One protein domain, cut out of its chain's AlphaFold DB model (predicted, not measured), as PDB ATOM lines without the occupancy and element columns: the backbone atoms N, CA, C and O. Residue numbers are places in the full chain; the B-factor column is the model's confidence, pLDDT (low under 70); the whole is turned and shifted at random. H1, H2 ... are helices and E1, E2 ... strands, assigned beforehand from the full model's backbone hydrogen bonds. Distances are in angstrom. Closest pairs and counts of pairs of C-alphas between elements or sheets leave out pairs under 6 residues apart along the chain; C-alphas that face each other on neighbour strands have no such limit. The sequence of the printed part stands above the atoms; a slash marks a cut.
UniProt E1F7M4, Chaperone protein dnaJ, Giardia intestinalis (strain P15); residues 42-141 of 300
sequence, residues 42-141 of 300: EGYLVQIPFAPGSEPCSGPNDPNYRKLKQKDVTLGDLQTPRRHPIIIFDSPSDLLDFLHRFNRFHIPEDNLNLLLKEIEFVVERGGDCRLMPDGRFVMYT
ATOM      1  N   GLU A  42      -3.231  -1.257  -9.417       39.12
ATOM      2  CA  GLU A  42      -1.917  -0.695  -9.109       39.12
ATOM      3  C   GLU A  42      -1.694   0.543  -9.991       39.12
ATOM      4  O   GLU A  42      -1.714   0.448 -11.217       39.12
ATOM      5  N   GLY A  43      -1.426   1.700  -9.369       41.72
ATOM      6  CA  GLY A  43      -0.791   2.824 -10.070       41.72
ATOM      7  C   GLY A  43      -1.295   4.230  -9.762       41.72
ATOM      8  O   GLY A  43      -1.491   4.999 -10.699       41.72
ATOM      9  N   TYR A  44      -1.453   4.618  -8.490       44.72
ATOM     10  CA  TYR A  44      -1.844   6.002  -8.184       44.72
ATOM     11  C   TYR A  44      -0.731   6.954  -7.751       44.72
ATOM     12  O   TYR A  44      -0.951   8.155  -7.865       44.72
ATOM     13  N   LEU A  45       0.487   6.493  -7.422       40.38
ATOM     14  CA  LEU A  45       1.657   7.381  -7.315       40.38
ATOM     15  C   LEU A  45       2.987   6.704  -7.682       40.38
ATOM     16  O   LEU A  45       3.427   5.778  -7.010       40.38
ATOM     17  N   VAL A  46       3.683   7.257  -8.684       41.47
ATOM     18  CA  VAL A  46       5.134   7.093  -8.878       41.47
ATOM     19  C   VAL A  46       5.800   8.424  -8.549       41.47
ATOM     20  O   VAL A  46       6.173   9.217  -9.410       41.47
ATOM     21  N   GLN A  47       5.965   8.693  -7.262       41.31
ATOM     22  CA  GLN A  47       7.141   9.446  -6.856       41.31
ATOM     23  C   GLN A  47       8.192   8.428  -6.452       41.31
ATOM     24  O   GLN A  47       7.849   7.360  -5.953       41.31
ATOM     25  N   ILE A  48       9.461   8.746  -6.723       49.25
ATOM     26  CA  ILE A  48      10.637   8.072  -6.151       49.25
ATOM     27  C   ILE A  48      10.261   7.573  -4.745       49.25
ATOM     28  O   ILE A  48       9.664   8.387  -4.030       49.25
ATOM     29  N   PRO A  49      10.554   6.308  -4.361       56.72
ATOM     30  CA  PRO A  49      10.173   5.771  -3.055       56.72
ATOM     31  C   PRO A  49      10.419   6.846  -2.011       56.72
ATOM     32  O   PRO A  49      11.541   7.351  -1.899       56.72
ATOM     33  N   PHE A  50       9.361   7.277  -1.318       57.12
ATOM     34  CA  PHE A  50       9.494   8.421  -0.417       57.12
ATOM     35  C   PHE A  50      10.470   8.086   0.722       57.12
ATOM     36  O   PHE A  50      11.025   8.977   1.355       57.12
ATOM     37  N   ALA A  51      10.745   6.796   0.918       57.41
ATOM     38  CA  ALA A  51      11.831   6.282   1.721       57.41
ATOM     39  C   ALA A  51      12.823   5.474   0.841       57.41
ATOM     40  O   ALA A  51      12.624   4.277   0.617       57.41
ATOM     41  N   PRO A  52      13.883   6.105   0.303       56.19
ATOM     42  CA  PRO A  52      14.852   5.435  -0.563       56.19
ATOM     43  C   PRO A  52      15.631   4.346   0.196       56.19
ATOM     44  O   PRO A  52      16.167   4.601   1.271       56.19
ATOM     45  N   GLY A  53      15.731   3.147  -0.391       58.09
ATOM     46  CA  GLY A  53      16.430   1.995   0.200       58.09
ATOM     47  C   GLY A  53      15.533   0.976   0.915       58.09
ATOM     48  O   GLY A  53      16.056   0.043   1.519       58.09
ATOM     49  N   SER A  54      14.206   1.118   0.838       59.84
ATOM     50  CA  SER A  54      13.271   0.108   1.342       59.84
ATOM     51  C   SER A  54      13.395  -1.204   0.564       59.84
ATOM     52  O   SER A  54      13.202  -1.226  -0.654       59.84
ATOM     53  N   GLU A  55      13.664  -2.307   1.260       58.06
ATOM     54  CA  GLU A  55      13.478  -3.655   0.707       58.06
ATOM     55  C   GLU A  55      11.979  -3.923   0.444       58.06
ATOM     56  O   GLU A  55      11.128  -3.175   0.909       58.06
ATOM     57  N   PRO A  56      11.575  -4.956  -0.305       55.38
ATOM     58  CA  PRO A  56      10.165  -5.326  -0.387       55.38
ATOM     59  C   PRO A  56       9.641  -5.711   1.003       55.38
ATOM     60  O   PRO A  56      10.283  -6.462   1.734       55.38
ATOM     61  N   CYS A  57       8.470  -5.206   1.385       53.38
ATOM     62  CA  CYS A  57       7.849  -5.582   2.650       53.38
ATOM     63  C   CYS A  57       7.516  -7.084   2.651       53.38
ATOM     64  O   CYS A  57       6.802  -7.560   1.767       53.38
ATOM     65  N   SER A  58       7.971  -7.830   3.666       53.50
ATOM     66  CA  SER A  58       7.683  -9.273   3.809       53.50
ATOM     67  C   SER A  58       6.230  -9.551   4.240       53.50
ATOM     68  O   SER A  58       5.806 -10.699   4.438       53.50
ATOM     69  N   GLY A  59       5.448  -8.484   4.425       52.25
ATOM     70  CA  GLY A  59       4.018  -8.501   4.683       52.25
ATOM     71  C   GLY A  59       3.598  -7.511   5.771       52.25
ATOM     72  O   GLY A  59       4.419  -6.813   6.355       52.25
ATOM     73  N   PRO A  60       2.306  -7.473   6.117       50.56
ATOM     74  CA  PRO A  60       1.727  -6.378   6.888       50.56
ATOM     75  C   PRO A  60       2.309  -6.191   8.294       50.56
ATOM     76  O   PRO A  60       2.195  -5.103   8.834       50.56
ATOM     77  N   ASN A  61       2.938  -7.202   8.898       56.41
ATOM     78  CA  ASN A  61       3.506  -7.129  10.253       56.41
ATOM     79  C   ASN A  61       5.041  -7.205  10.260       56.41
ATOM     80  O   ASN A  61       5.634  -7.633  11.248       56.41
ATOM     81  N   ASP A  62       5.681  -6.845   9.151       64.81
ATOM     82  CA  ASP A  62       7.134  -6.831   9.044       64.81
ATOM     83  C   ASP A  62       7.749  -5.835  10.063       64.81
ATOM     84  O   ASP A  62       7.382  -4.655  10.071       64.81
ATOM     85  N   PRO A  63       8.667  -6.283  10.948       67.06
ATOM     86  CA  PRO A  63       9.246  -5.449  12.006       67.06
ATOM     87  C   PRO A  63      10.120  -4.298  11.485       67.06
ATOM     88  O   PRO A  63      10.383  -3.348  12.234       67.06
ATOM     89  N   ASN A  64      10.557  -4.368  10.223       68.81
ATOM     90  CA  ASN A  64      11.333  -3.319   9.560       68.81
ATOM     91  C   ASN A  64      10.470  -2.102   9.186       68.81
ATOM     92  O   ASN A  64      11.001  -1.014   8.935       68.81
ATOM     93  N   TYR A  65       9.147  -2.266   9.219       75.19
ATOM     94  CA  TYR A  65       8.172  -1.244   8.882       75.19
ATOM     95  C   TYR A  65       7.418  -0.765  10.115       75.19
ATOM     96  O   TYR A  65       7.221  -1.488  11.095       75.19
ATOM     97  N   ARG A  66       6.986   0.494  10.081       84.25
ATOM     98  CA  ARG A  66       6.185   1.095  11.150       84.25
ATOM     99  C   ARG A  66       4.827   1.502  10.602       84.25
ATOM    100  O   ARG A  66       4.748   2.418   9.796       84.25
ATOM    101  N   LYS A  67       3.759   0.867  11.081       85.75
ATOM    102  CA  LYS A  67       2.389   1.309  10.796       85.75
ATOM    103  C   LYS A  67       2.117   2.638  11.493       85.75
ATOM    104  O   LYS A  67       2.314   2.747  12.704       85.75
ATOM    105  N   LEU A  68       1.667   3.626  10.736       88.06
ATOM    106  CA  LEU A  68       1.261   4.938  11.222       88.06
ATOM    107  C   LEU A  68      -0.108   5.264  10.643       88.06
ATOM    108  O   LEU A  68      -0.339   5.056   9.456       88.06
ATOM    109  N   LYS A  69      -1.007   5.809  11.461       89.44
ATOM    110  CA  LYS A  69      -2.204   6.448  10.917       89.44
ATOM    111  C   LYS A  69      -1.793   7.751  10.257       89.44
ATOM    112  O   LYS A  69      -0.885   8.421  10.753       89.44
ATOM    113  N   GLN A  70      -2.493   8.134   9.197       88.12
ATOM    114  CA  GLN A  70      -2.286   9.393   8.481       88.12
ATOM    115  C   GLN A  70      -2.005  10.598   9.401       88.12
ATOM    116  O   GLN A  70      -1.069  11.367   9.167       88.12
ATOM    117  N   LYS A  71      -2.773  10.733  10.487       88.00
ATOM    118  CA  LYS A  71      -2.705  11.879  11.407       88.00
ATOM    119  C   LYS A  71      -1.380  11.965  12.164       88.00
ATOM    120  O   LYS A  71      -0.903  13.063  12.458       88.00
ATOM    121  N   ASP A  72      -0.767  10.813  12.415       89.38
ATOM    122  CA  ASP A  72       0.452  10.661  13.204       89.38
ATOM    123  C   ASP A  72       1.719  10.783  12.342       89.38
ATOM    124  O   ASP A  72       2.828  10.799  12.877       89.38
ATOM    125  N   VAL A  73       1.576  10.884  11.015       87.00
ATOM    126  CA  VAL A  73       2.707  11.024  10.091       87.00
ATOM    127  C   VAL A  73       3.345  12.402  10.244       87.00
ATOM    128  O   VAL A  73       2.673  13.437  10.178       87.00
ATOM    129  N   THR A  74       4.666  12.431  10.415       85.50
ATOM    130  CA  THR A  74       5.459  13.665  10.444       85.50
ATOM    131  C   THR A  74       6.322  13.806   9.192       85.50
ATOM    132  O   THR A  74       6.614  12.834   8.498       85.50
ATOM    133  N   LEU A  75       6.794  15.024   8.907       78.75
ATOM    134  CA  LEU A  75       7.703  15.261   7.780       78.75
ATOM    135  C   LEU A  75       9.021  14.470   7.917       78.75
ATOM    136  O   LEU A  75       9.590  14.051   6.913       78.75
ATOM    137  N   GLY A  76       9.480  14.227   9.152       78.06
ATOM    138  CA  GLY A  76      10.681  13.434   9.425       78.06
ATOM    139  C   GLY A  76      10.523  11.958   9.057       78.06
ATOM    140  O   GLY A  76      11.474  11.357   8.561       78.06
ATOM    141  N   ASP A  77       9.318  11.401   9.217       79.44
ATOM    142  CA  ASP A  77       9.009  10.025   8.806       79.44
ATOM    143  C   ASP A  77       9.064   9.858   7.278       79.44
ATOM    144  O   ASP A  77       9.381   8.778   6.789       79.44
ATOM    145  N   LEU A  78       8.796  10.931   6.525       76.06
ATOM    146  CA  LEU A  78       8.809  10.929   5.059       76.06
ATOM    147  C   LEU A  78      10.172  11.281   4.448       76.06
ATOM    148  O   LEU A  78      10.383  11.016   3.276       76.06
ATOM    149  N   GLN A  79      11.069  11.939   5.187       72.00
ATOM    150  CA  GLN A  79      12.354  12.412   4.650       72.00
ATOM    151  C   GLN A  79      13.543  11.579   5.128       72.00
ATOM    152  O   GLN A  79      14.458  11.305   4.357       72.00
ATOM    153  N   THR A  80      13.546  11.196   6.405       70.56
ATOM    154  CA  THR A  80      14.635  10.438   7.033       70.56
ATOM    155  C   THR A  80      14.056   9.384   7.979       70.56
ATOM    156  O   THR A  80      14.217   9.488   9.204       70.56
ATOM    157  N   PRO A  81      13.338   8.380   7.450       70.56
ATOM    158  CA  PRO A  81      12.723   7.361   8.283       70.56
ATOM    159  C   PRO A  81      13.784   6.523   9.000       70.56
ATOM    160  O   PRO A  81      14.673   5.947   8.380       70.56
ATOM    161  N   ARG A  82      13.658   6.386  10.327       70.81
ATOM    162  CA  ARG A  82      14.402   5.357  11.085       70.81
ATOM    163  C   ARG A  82      13.870   3.948  10.806       70.81
ATOM    164  O   ARG A  82      14.615   2.980  10.884       70.81
ATOM    165  N   ARG A  83      12.564   3.851  10.542       76.44
ATOM    166  CA  ARG A  83      11.851   2.674  10.034       76.44
ATOM    167  C   ARG A  83      10.893   3.155   8.961       76.44
ATOM    168  O   ARG A  83      10.259   4.191   9.149       76.44
ATOM    169  N   HIS A  84      10.795   2.406   7.875       80.44
ATOM    170  CA  HIS A  84       9.996   2.786   6.720       80.44
ATOM    171  C   HIS A  84       8.502   2.794   7.106       80.44
ATOM    172  O   HIS A  84       8.005   1.777   7.605       80.44
ATOM    173  N   PRO A  85       7.786   3.927   6.977       82.81
ATOM    174  CA  PRO A  85       6.429   4.025   7.487       82.81
ATOM    175  C   PRO A  85       5.424   3.452   6.485       82.81
ATOM    176  O   PRO A  85       5.463   3.764   5.300       82.81
ATOM    177  N   ILE A  86       4.496   2.643   6.980       83.81
ATOM    178  CA  ILE A  86       3.295   2.237   6.250       83.81
ATOM    179  C   ILE A  86       2.173   3.134   6.747       83.81
ATOM    180  O   ILE A  86       1.854   3.112   7.939       83.81
ATOM    181  N   ILE A  87       1.607   3.934   5.853       86.75
ATOM    182  CA  ILE A  87       0.600   4.933   6.210       86.75
ATOM    183  C   ILE A  87      -0.776   4.321   6.000       86.75
ATOM    184  O   ILE A  87      -1.075   3.854   4.909       86.75
ATOM    185  N   ILE A  88      -1.592   4.307   7.045       88.50
ATOM    186  CA  ILE A  88      -2.926   3.711   7.041       88.50
ATOM    187  C   ILE A  88      -3.968   4.818   6.926       88.50
ATOM    188  O   ILE A  88      -3.907   5.807   7.670       88.50
ATOM    189  N   PHE A  89      -4.915   4.610   6.017       89.19
ATOM    190  CA  PHE A  89      -6.093   5.443   5.819       89.19
ATOM    191  C   PHE A  89      -7.324   4.649   6.243       89.19
ATOM    192  O   PHE A  89      -7.597   3.577   5.699       89.19
ATOM    193  N   ASP A  90      -8.043   5.187   7.226       87.50
ATOM    194  CA  ASP A  90      -9.284   4.612   7.742       87.50
ATOM    195  C   ASP A  90     -10.505   5.193   7.001       87.50
ATOM    196  O   ASP A  90     -11.623   4.723   7.191       87.50
ATOM    197  N   SER A  91     -10.315   6.233   6.179       89.50
ATOM    198  CA  SER A  91     -11.371   6.873   5.394       89.50
ATOM    199  C   SER A  91     -10.836   7.534   4.111       89.50
ATOM    200  O   SER A  91      -9.655   7.892   4.053       89.50
ATOM    201  N   PRO A  92     -11.687   7.779   3.095       88.12
ATOM    202  CA  PRO A  92     -11.309   8.573   1.920       88.12
ATOM    203  C   PRO A  92     -10.882  10.005   2.280       88.12
ATOM    204  O   PRO A  92      -9.964  10.557   1.671       88.12
ATOM    205  N   SER A  93     -11.500  10.602   3.308       90.44
ATOM    206  CA  SER A  93     -11.111  11.923   3.821       90.44
ATOM    207  C   SER A  93      -9.683  11.948   4.360       90.44
ATOM    208  O   SER A  93      -8.981  12.932   4.139       90.44
ATOM    209  N   ASP A  94      -9.208  10.861   4.978       90.81
ATOM    210  CA  ASP A  94      -7.836  10.794   5.491       90.81
ATOM    211  C   ASP A  94      -6.819  10.960   4.353       90.81
ATOM    212  O   ASP A  94      -5.796  11.630   4.518       90.81
ATOM    213  N   LEU A  95      -7.090  10.370   3.181       87.94
ATOM    214  CA  LEU A  95      -6.224  10.510   2.012       87.94
ATOM    215  C   LEU A  95      -6.179  11.965   1.532       87.94
ATOM    216  O   LEU A  95      -5.096  12.492   1.282       87.94
ATOM    217  N   LEU A  96      -7.330  12.630   1.440       89.19
ATOM    218  CA  LEU A  96      -7.396  14.040   1.047       89.19
ATOM    219  C   LEU A  96      -6.638  14.933   2.034       89.19
ATOM    220  O   LEU A  96      -5.817  15.756   1.621       89.19
ATOM    221  N   ASP A  97      -6.835  14.713   3.334       89.88
ATOM    222  CA  ASP A  97      -6.126  15.430   4.391       89.88
ATOM    223  C   ASP A  97      -4.613  15.194   4.312       89.88
ATOM    224  O   ASP A  97      -3.817  16.105   4.547       89.88
ATOM    225  N   PHE A  98      -4.189  13.974   3.969       88.12
ATOM    226  CA  PHE A  98      -2.779  13.642   3.773       88.12
ATOM    227  C   PHE A  98      -2.171  14.393   2.593       88.12
ATOM    228  O   PHE A  98      -1.120  15.014   2.751       88.12
ATOM    229  N   LEU A  99      -2.830  14.367   1.435       85.25
ATOM    230  CA  LEU A  99      -2.359  15.051   0.231       85.25
ATOM    231  C   LEU A  99      -2.288  16.567   0.450       85.25
ATOM    232  O   LEU A  99      -1.292  17.190   0.090       85.25
ATOM    233  N   HIS A 100      -3.284  17.146   1.128       86.25
ATOM    234  CA  HIS A 100      -3.294  18.565   1.489       86.25
ATOM    235  C   HIS A 100      -2.199  18.924   2.509       86.25
ATOM    236  O   HIS A 100      -1.574  19.983   2.436       86.25
ATOM    237  N   ARG A 101      -1.936  18.048   3.487       83.19
ATOM    238  CA  ARG A 101      -0.871  18.250   4.484       83.19
ATOM    239  C   ARG A 101       0.522  18.119   3.868       83.19
ATOM    240  O   ARG A 101       1.457  18.793   4.305       83.19
ATOM    241  N   PHE A 102       0.664  17.260   2.865       79.62
ATOM    242  CA  PHE A 102       1.922  16.953   2.206       79.62
ATOM    243  C   PHE A 102       1.813  17.210   0.698       79.62
ATOM    244  O   PHE A 102       1.844  16.277  -0.100       79.62
ATOM    245  N   ASN A 103       1.821  18.492   0.306       69.25
ATOM    246  CA  ASN A 103       1.779  18.994  -1.086       69.25
ATOM    247  C   ASN A 103       2.878  18.465  -2.035       69.25
ATOM    248  O   ASN A 103       3.004  18.918  -3.170       69.25
ATOM    249  N   ARG A 104       3.737  17.558  -1.567       70.06
ATOM    250  CA  ARG A 104       4.710  16.869  -2.406       70.06
ATOM    251  C   ARG A 104       4.072  15.762  -3.228       70.06
ATOM    252  O   ARG A 104       4.560  15.541  -4.322       70.06
ATOM    253  N   PHE A 105       3.013  15.114  -2.752       71.25
ATOM    254  CA  PHE A 105       2.368  14.017  -3.470       71.25
ATOM    255  C   PHE A 105       1.336  14.564  -4.461       71.25
ATOM    256  O   PHE A 105       0.466  15.341  -4.079       71.25
ATOM    257  N   HIS A 106       1.430  14.167  -5.732       69.06
ATOM    258  CA  HIS A 106       0.510  14.618  -6.778       69.06
ATOM    259  C   HIS A 106      -0.133  13.428  -7.490       69.06
ATOM    260  O   HIS A 106       0.549  12.706  -8.213       69.06
ATOM    261  N   ILE A 107      -1.437  13.248  -7.276       70.94
ATOM    262  CA  ILE A 107      -2.261  12.234  -7.939       70.94
ATOM    263  C   ILE A 107      -3.097  12.946  -9.011       70.94
ATOM    264  O   ILE A 107      -3.749  13.936  -8.667       70.94
ATOM    265  N   PRO A 108      -3.104  12.483 -10.275       73.88
ATOM    266  CA  PRO A 108      -4.018  13.005 -11.291       73.88
ATOM    267  C   PRO A 108      -5.480  12.914 -10.824       73.88
ATOM    268  O   PRO A 108      -5.846  11.957 -10.146       73.88
ATOM    269  N   GLU A 109      -6.331  13.879 -11.180       71.44
ATOM    270  CA  GLU A 109      -7.709  13.944 -10.655       71.44
ATOM    271  C   GLU A 109      -8.555  12.708 -11.004       71.44
ATOM    272  O   GLU A 109      -9.266  12.189 -10.141       71.44
ATOM    273  N   ASP A 110      -8.428  12.185 -12.226       66.38
ATOM    274  CA  ASP A 110      -9.137  10.974 -12.674       66.38
ATOM    275  C   ASP A 110      -8.803   9.765 -11.784       66.38
ATOM    276  O   ASP A 110      -9.671   9.009 -11.345       66.38
ATOM    277  N   ASN A 111      -7.523   9.661 -11.445       70.19
ATOM    278  CA  ASN A 111      -6.936   8.623 -10.616       70.19
ATOM    279  C   ASN A 111      -7.310   8.776  -9.135       70.19
ATOM    280  O   ASN A 111      -7.590   7.795  -8.448       70.19
ATOM    281  N   LEU A 112      -7.345  10.015  -8.643       76.69
ATOM    282  CA  LEU A 112      -7.724  10.327  -7.270       76.69
ATOM    283  C   LEU A 112      -9.179   9.934  -6.998       76.69
ATOM    284  O   LEU A 112      -9.467   9.317  -5.977       76.69
ATOM    285  N   ASN A 113     -10.089  10.243  -7.922       73.94
ATOM    286  CA  ASN A 113     -11.505   9.909  -7.775       73.94
ATOM    287  C   ASN A 113     -11.750   8.397  -7.729       73.94
ATOM    288  O   ASN A 113     -12.598   7.935  -6.965       73.94
ATOM    289  N   LEU A 114     -11.016   7.628  -8.536       73.88
ATOM    290  CA  LEU A 114     -11.107   6.172  -8.529       73.88
ATOM    291  C   LEU A 114     -10.538   5.590  -7.228       73.88
ATOM    292  O   LEU A 114     -11.218   4.811  -6.563       73.88
ATOM    293  N   LEU A 115      -9.366   6.064  -6.794       75.62
ATOM    294  CA  LEU A 115      -8.750   5.652  -5.532       75.62
ATOM    295  C   LEU A 115      -9.647   5.942  -4.316       75.62
ATOM    296  O   LEU A 115      -9.772   5.103  -3.428       75.62
ATOM    297  N   LEU A 116     -10.304   7.105  -4.263       81.38
ATOM    298  CA  LEU A 116     -11.215   7.444  -3.164       81.38
ATOM    299  C   LEU A 116     -12.405   6.479  -3.079       81.38
ATOM    300  O   LEU A 116     -12.742   6.039  -1.979       81.38
ATOM    301  N   LYS A 117     -12.996   6.109  -4.223       76.00
ATOM    302  CA  LYS A 117     -14.093   5.127  -4.285       76.00
ATOM    303  C   LYS A 117     -13.650   3.737  -3.834       76.00
ATOM    304  O   LYS A 117     -14.397   3.037  -3.159       76.00
ATOM    305  N   GLU A 118     -12.437   3.331  -4.192       72.06
ATOM    306  CA  GLU A 118     -11.882   2.043  -3.769       72.06
ATOM    307  C   GLU A 118     -11.596   2.001  -2.271       72.06
ATOM    308  O   GLU A 118     -11.918   1.014  -1.608       72.06
ATOM    309  N   ILE A 119     -11.040   3.083  -1.717       80.19
ATOM    310  CA  ILE A 119     -10.829   3.207  -0.273       80.19
ATOM    311  C   ILE A 119     -12.167   3.106   0.457       80.19
ATOM    312  O   ILE A 119     -12.273   2.347   1.416       80.19
ATOM    313  N   GLU A 120     -13.192   3.820  -0.013       81.62
ATOM    314  CA  GLU A 120     -14.544   3.753   0.548       81.62
ATOM    315  C   GLU A 120     -15.075   2.312   0.542       81.62
ATOM    316  O   GLU A 120     -15.421   1.776   1.594       81.62
ATOM    317  N   PHE A 121     -15.016   1.637  -0.608       77.25
ATOM    318  CA  PHE A 121     -15.474   0.256  -0.770       77.25
ATOM    319  C   PHE A 121     -14.787  -0.744   0.179       77.25
ATOM    320  O   PHE A 121     -15.427  -1.680   0.680       77.25
ATOM    321  N   VAL A 122     -13.480  -0.579   0.403       73.19
ATOM    322  CA  VAL A 122     -12.664  -1.451   1.266       73.19
ATOM    323  C   VAL A 122     -12.943  -1.177   2.742       73.19
ATOM    324  O   VAL A 122     -13.131  -2.118   3.519       73.19
ATOM    325  N   VAL A 123     -13.014   0.099   3.124       78.56
ATOM    326  CA  VAL A 123     -13.306   0.534   4.495       78.56
ATOM    327  C   VAL A 123     -14.714   0.108   4.915       78.56
ATOM    328  O   VAL A 123     -14.889  -0.402   6.023       78.56
ATOM    329  N   GLU A 124     -15.712   0.210   4.029       76.69
ATOM    330  CA  GLU A 124     -17.082  -0.273   4.279       76.69
ATOM    331  C   GLU A 124     -17.132  -1.773   4.606       76.69
ATOM    332  O   GLU A 124     -17.953  -2.223   5.407       76.69
ATOM    333  N   ARG A 125     -16.212  -2.558   4.037       72.19
ATOM    334  CA  ARG A 125     -16.051  -3.998   4.309       72.19
ATOM    335  C   ARG A 125     -15.195  -4.287   5.544       72.19
ATOM    336  O   ARG A 125     -14.852  -5.438   5.817       72.19
ATOM    337  N   GLY A 126     -14.855  -3.252   6.311       71.56
ATOM    338  CA  GLY A 126     -14.040  -3.344   7.516       71.56
ATOM    339  C   GLY A 126     -12.566  -3.637   7.245       71.56
ATOM    340  O   GLY A 126     -11.901  -4.158   8.146       71.56
ATOM    341  N   GLY A 127     -12.101  -3.366   6.023       76.50
ATOM    342  CA  GLY A 127     -10.700  -3.387   5.618       76.50
ATOM    343  C   GLY A 127      -9.991  -2.046   5.827       76.50
ATOM    344  O   GLY A 127     -10.583  -1.099   6.340       76.50
ATOM    345  N   ASP A 128      -8.726  -1.965   5.421       78.06
ATOM    346  CA  ASP A 128      -7.921  -0.746   5.476       78.06
ATOM    347  C   ASP A 128      -7.090  -0.516   4.204       78.06
ATOM    348  O   ASP A 128      -6.669  -1.446   3.507       78.06
ATOM    349  N   CYS A 129      -6.848   0.760   3.906       82.06
ATOM    350  CA  CYS A 129      -5.973   1.193   2.825       82.06
ATOM    351  C   CYS A 129      -4.597   1.552   3.386       82.06
ATOM    352  O   CYS A 129      -4.491   2.271   4.384       82.06
ATOM    353  N   ARG A 130      -3.528   1.074   2.743       81.81
ATOM    354  CA  ARG A 130      -2.147   1.291   3.181       81.81
ATOM    355  C   ARG A 130      -1.294   1.870   2.057       81.81
ATOM    356  O   ARG A 130      -1.145   1.234   1.022       81.81
ATOM    357  N   LEU A 131      -0.680   3.032   2.276       81.75
ATOM    358  CA  LEU A 131       0.384   3.557   1.418       81.75
ATOM    359  C   LEU A 131       1.731   3.012   1.892       81.75
ATOM    360  O   LEU A 131       2.171   3.240   3.024       81.75
ATOM    361  N   MET A 132       2.357   2.261   1.001       76.19
ATOM    362  CA  MET A 132       3.621   1.580   1.196       76.19
ATOM    363  C   MET A 132       4.804   2.520   0.899       76.19
ATOM    364  O   MET A 132       4.670   3.432   0.084       76.19
ATOM    365  N   PRO A 133       5.983   2.296   1.510       71.44
ATOM    366  CA  PRO A 133       7.202   3.098   1.296       71.44
ATOM    367  C   PRO A 133       7.682   3.235  -0.150       71.44
ATOM    368  O   PRO A 133       8.348   4.212  -0.496       71.44
ATOM    369  N   ASP A 134       7.328   2.264  -0.985       67.19
ATOM    370  CA  ASP A 134       7.605   2.234  -2.419       67.19
ATOM    371  C   ASP A 134       6.634   3.098  -3.247       67.19
ATOM    372  O   ASP A 134       6.785   3.187  -4.462       67.19
ATOM    373  N   GLY A 135       5.667   3.761  -2.602       68.50
ATOM    374  CA  GLY A 135       4.671   4.626  -3.234       68.50
ATOM    375  C   GLY A 135       3.380   3.911  -3.639       68.50
ATOM    376  O   GLY A 135       2.461   4.562  -4.136       68.50
ATOM    377  N   ARG A 136       3.270   2.595  -3.409       72.50
ATOM    378  CA  ARG A 136       2.076   1.824  -3.783       72.50
ATOM    379  C   ARG A 136       0.979   1.898  -2.730       72.50
ATOM    380  O   ARG A 136       1.246   1.847  -1.532       72.50
ATOM    381  N   PHE A 137      -0.267   1.941  -3.187       73.62
ATOM    382  CA  PHE A 137      -1.428   1.715  -2.334       73.62
ATOM    383  C   PHE A 137      -1.766   0.226  -2.327       73.62
ATOM    384  O   PHE A 137      -1.843  -0.401  -3.378       73.62
ATOM    385  N   VAL A 138      -1.954  -0.337  -1.139       73.50
ATOM    386  CA  VAL A 138      -2.356  -1.727  -0.939       73.50
ATOM    387  C   VAL A 138      -3.608  -1.744  -0.078       73.50
ATOM    388  O   VAL A 138      -3.630  -1.169   1.012       73.50
ATOM    389  N   MET A 139      -4.637  -2.423  -0.566       72.31
ATOM    390  CA  MET A 139      -5.921  -2.562   0.107       72.31
ATOM    391  C   MET A 139      -6.004  -3.929   0.778       72.31
ATOM    392  O   MET A 139      -5.774  -4.952   0.134       72.31
ATOM    393  N   TYR A 140      -6.345  -3.962   2.062       68.44
ATOM    394  CA  TYR A 140      -6.564  -5.206   2.793       68.44
ATOM    395  C   TYR A 140      -8.018  -5.281   3.228       68.44
ATOM    396  O   TYR A 140      -8.499  -4.419   3.953       68.44
ATOM    397  N   THR A 141      -8.722  -6.334   2.827       70.69
ATOM    398  CA  THR A 141      -9.993  -6.710   3.455       70.69
ATOM    399  C   THR A 141      -9.722  -7.689   4.598       70.69
ATOM    400  O   THR A 141      -8.688  -8.364   4.616       70.69
TER     401      THR A 141
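AT A GLANCE: This is residues 42 to 141 of the 300 residues of the protein "Chaperone protein dnaJ" of Giardia intestinalis (strain P15) (UniProt E1F7M4). A small, strongly twisted sheet of four strands has two helices packed on it, H2 over E2 and the long H3 over E3, while the short H1 only grazes it near E2. The unnamed residues 42 to 64 run round the outside. The 100 printed residues hold E1, H1, E2, H2, H3, E3 and E4 in that order; the class is mixed, helices and strands, and the sheet, order E1 E2 E3 E4, is mixed. The whole is compact, with a radius of gyration of the C-alphas of 12.7 A and spans of 32 by 27 by 24 A.

IN THESE COORDINATES: After residues 42 to 64, E1 covers residues 65 to 69, beginning at C-alpha 65 (8.172, -1.244, 8.882). H1 is residues 75 to 79, E2 84 to 89 at 16.3 A, H2 92 to 101 at 14.5 A, and H3 109 to 124 at 22.6 A. E3 is residues 128 to 131; E4, residues 137 to 140, ends at C-alpha 140 (-6.564, -5.206, 2.793).

HOW THE PARTS SIT: E1 and E2 are parallel, with N 68 and O 86 at 2.8 A; with H1 they form a strand-helix-strand unit, two parallel neighbours with a helix between, its crossover right-handed. E2 and E3 are antiparallel, with N 131 and O 87 at 2.8 A. E3 and E4 form a hairpin, with N 130 and O 138 at 2.8 A. H2 and H3 on one face make two layers with the sheet. H2 touches residues 116 to 120 of H3 alone, at a steep tilt of 47 degrees, opposite ways; the closest C-alphas, Pro 92 and Leu 116, are 5.2 A apart. In H1, H2 and H3 every O i to N i+4 pair is within hydrogen-bond range.

THE WHOLE: The C-alphas farthest apart, of Pro 63 and Asp 110, are 34.9 A apart. The printed part has no cut and no long link. Its mean pLDDT is 72.9, with residues 42 to 64 among those under 70.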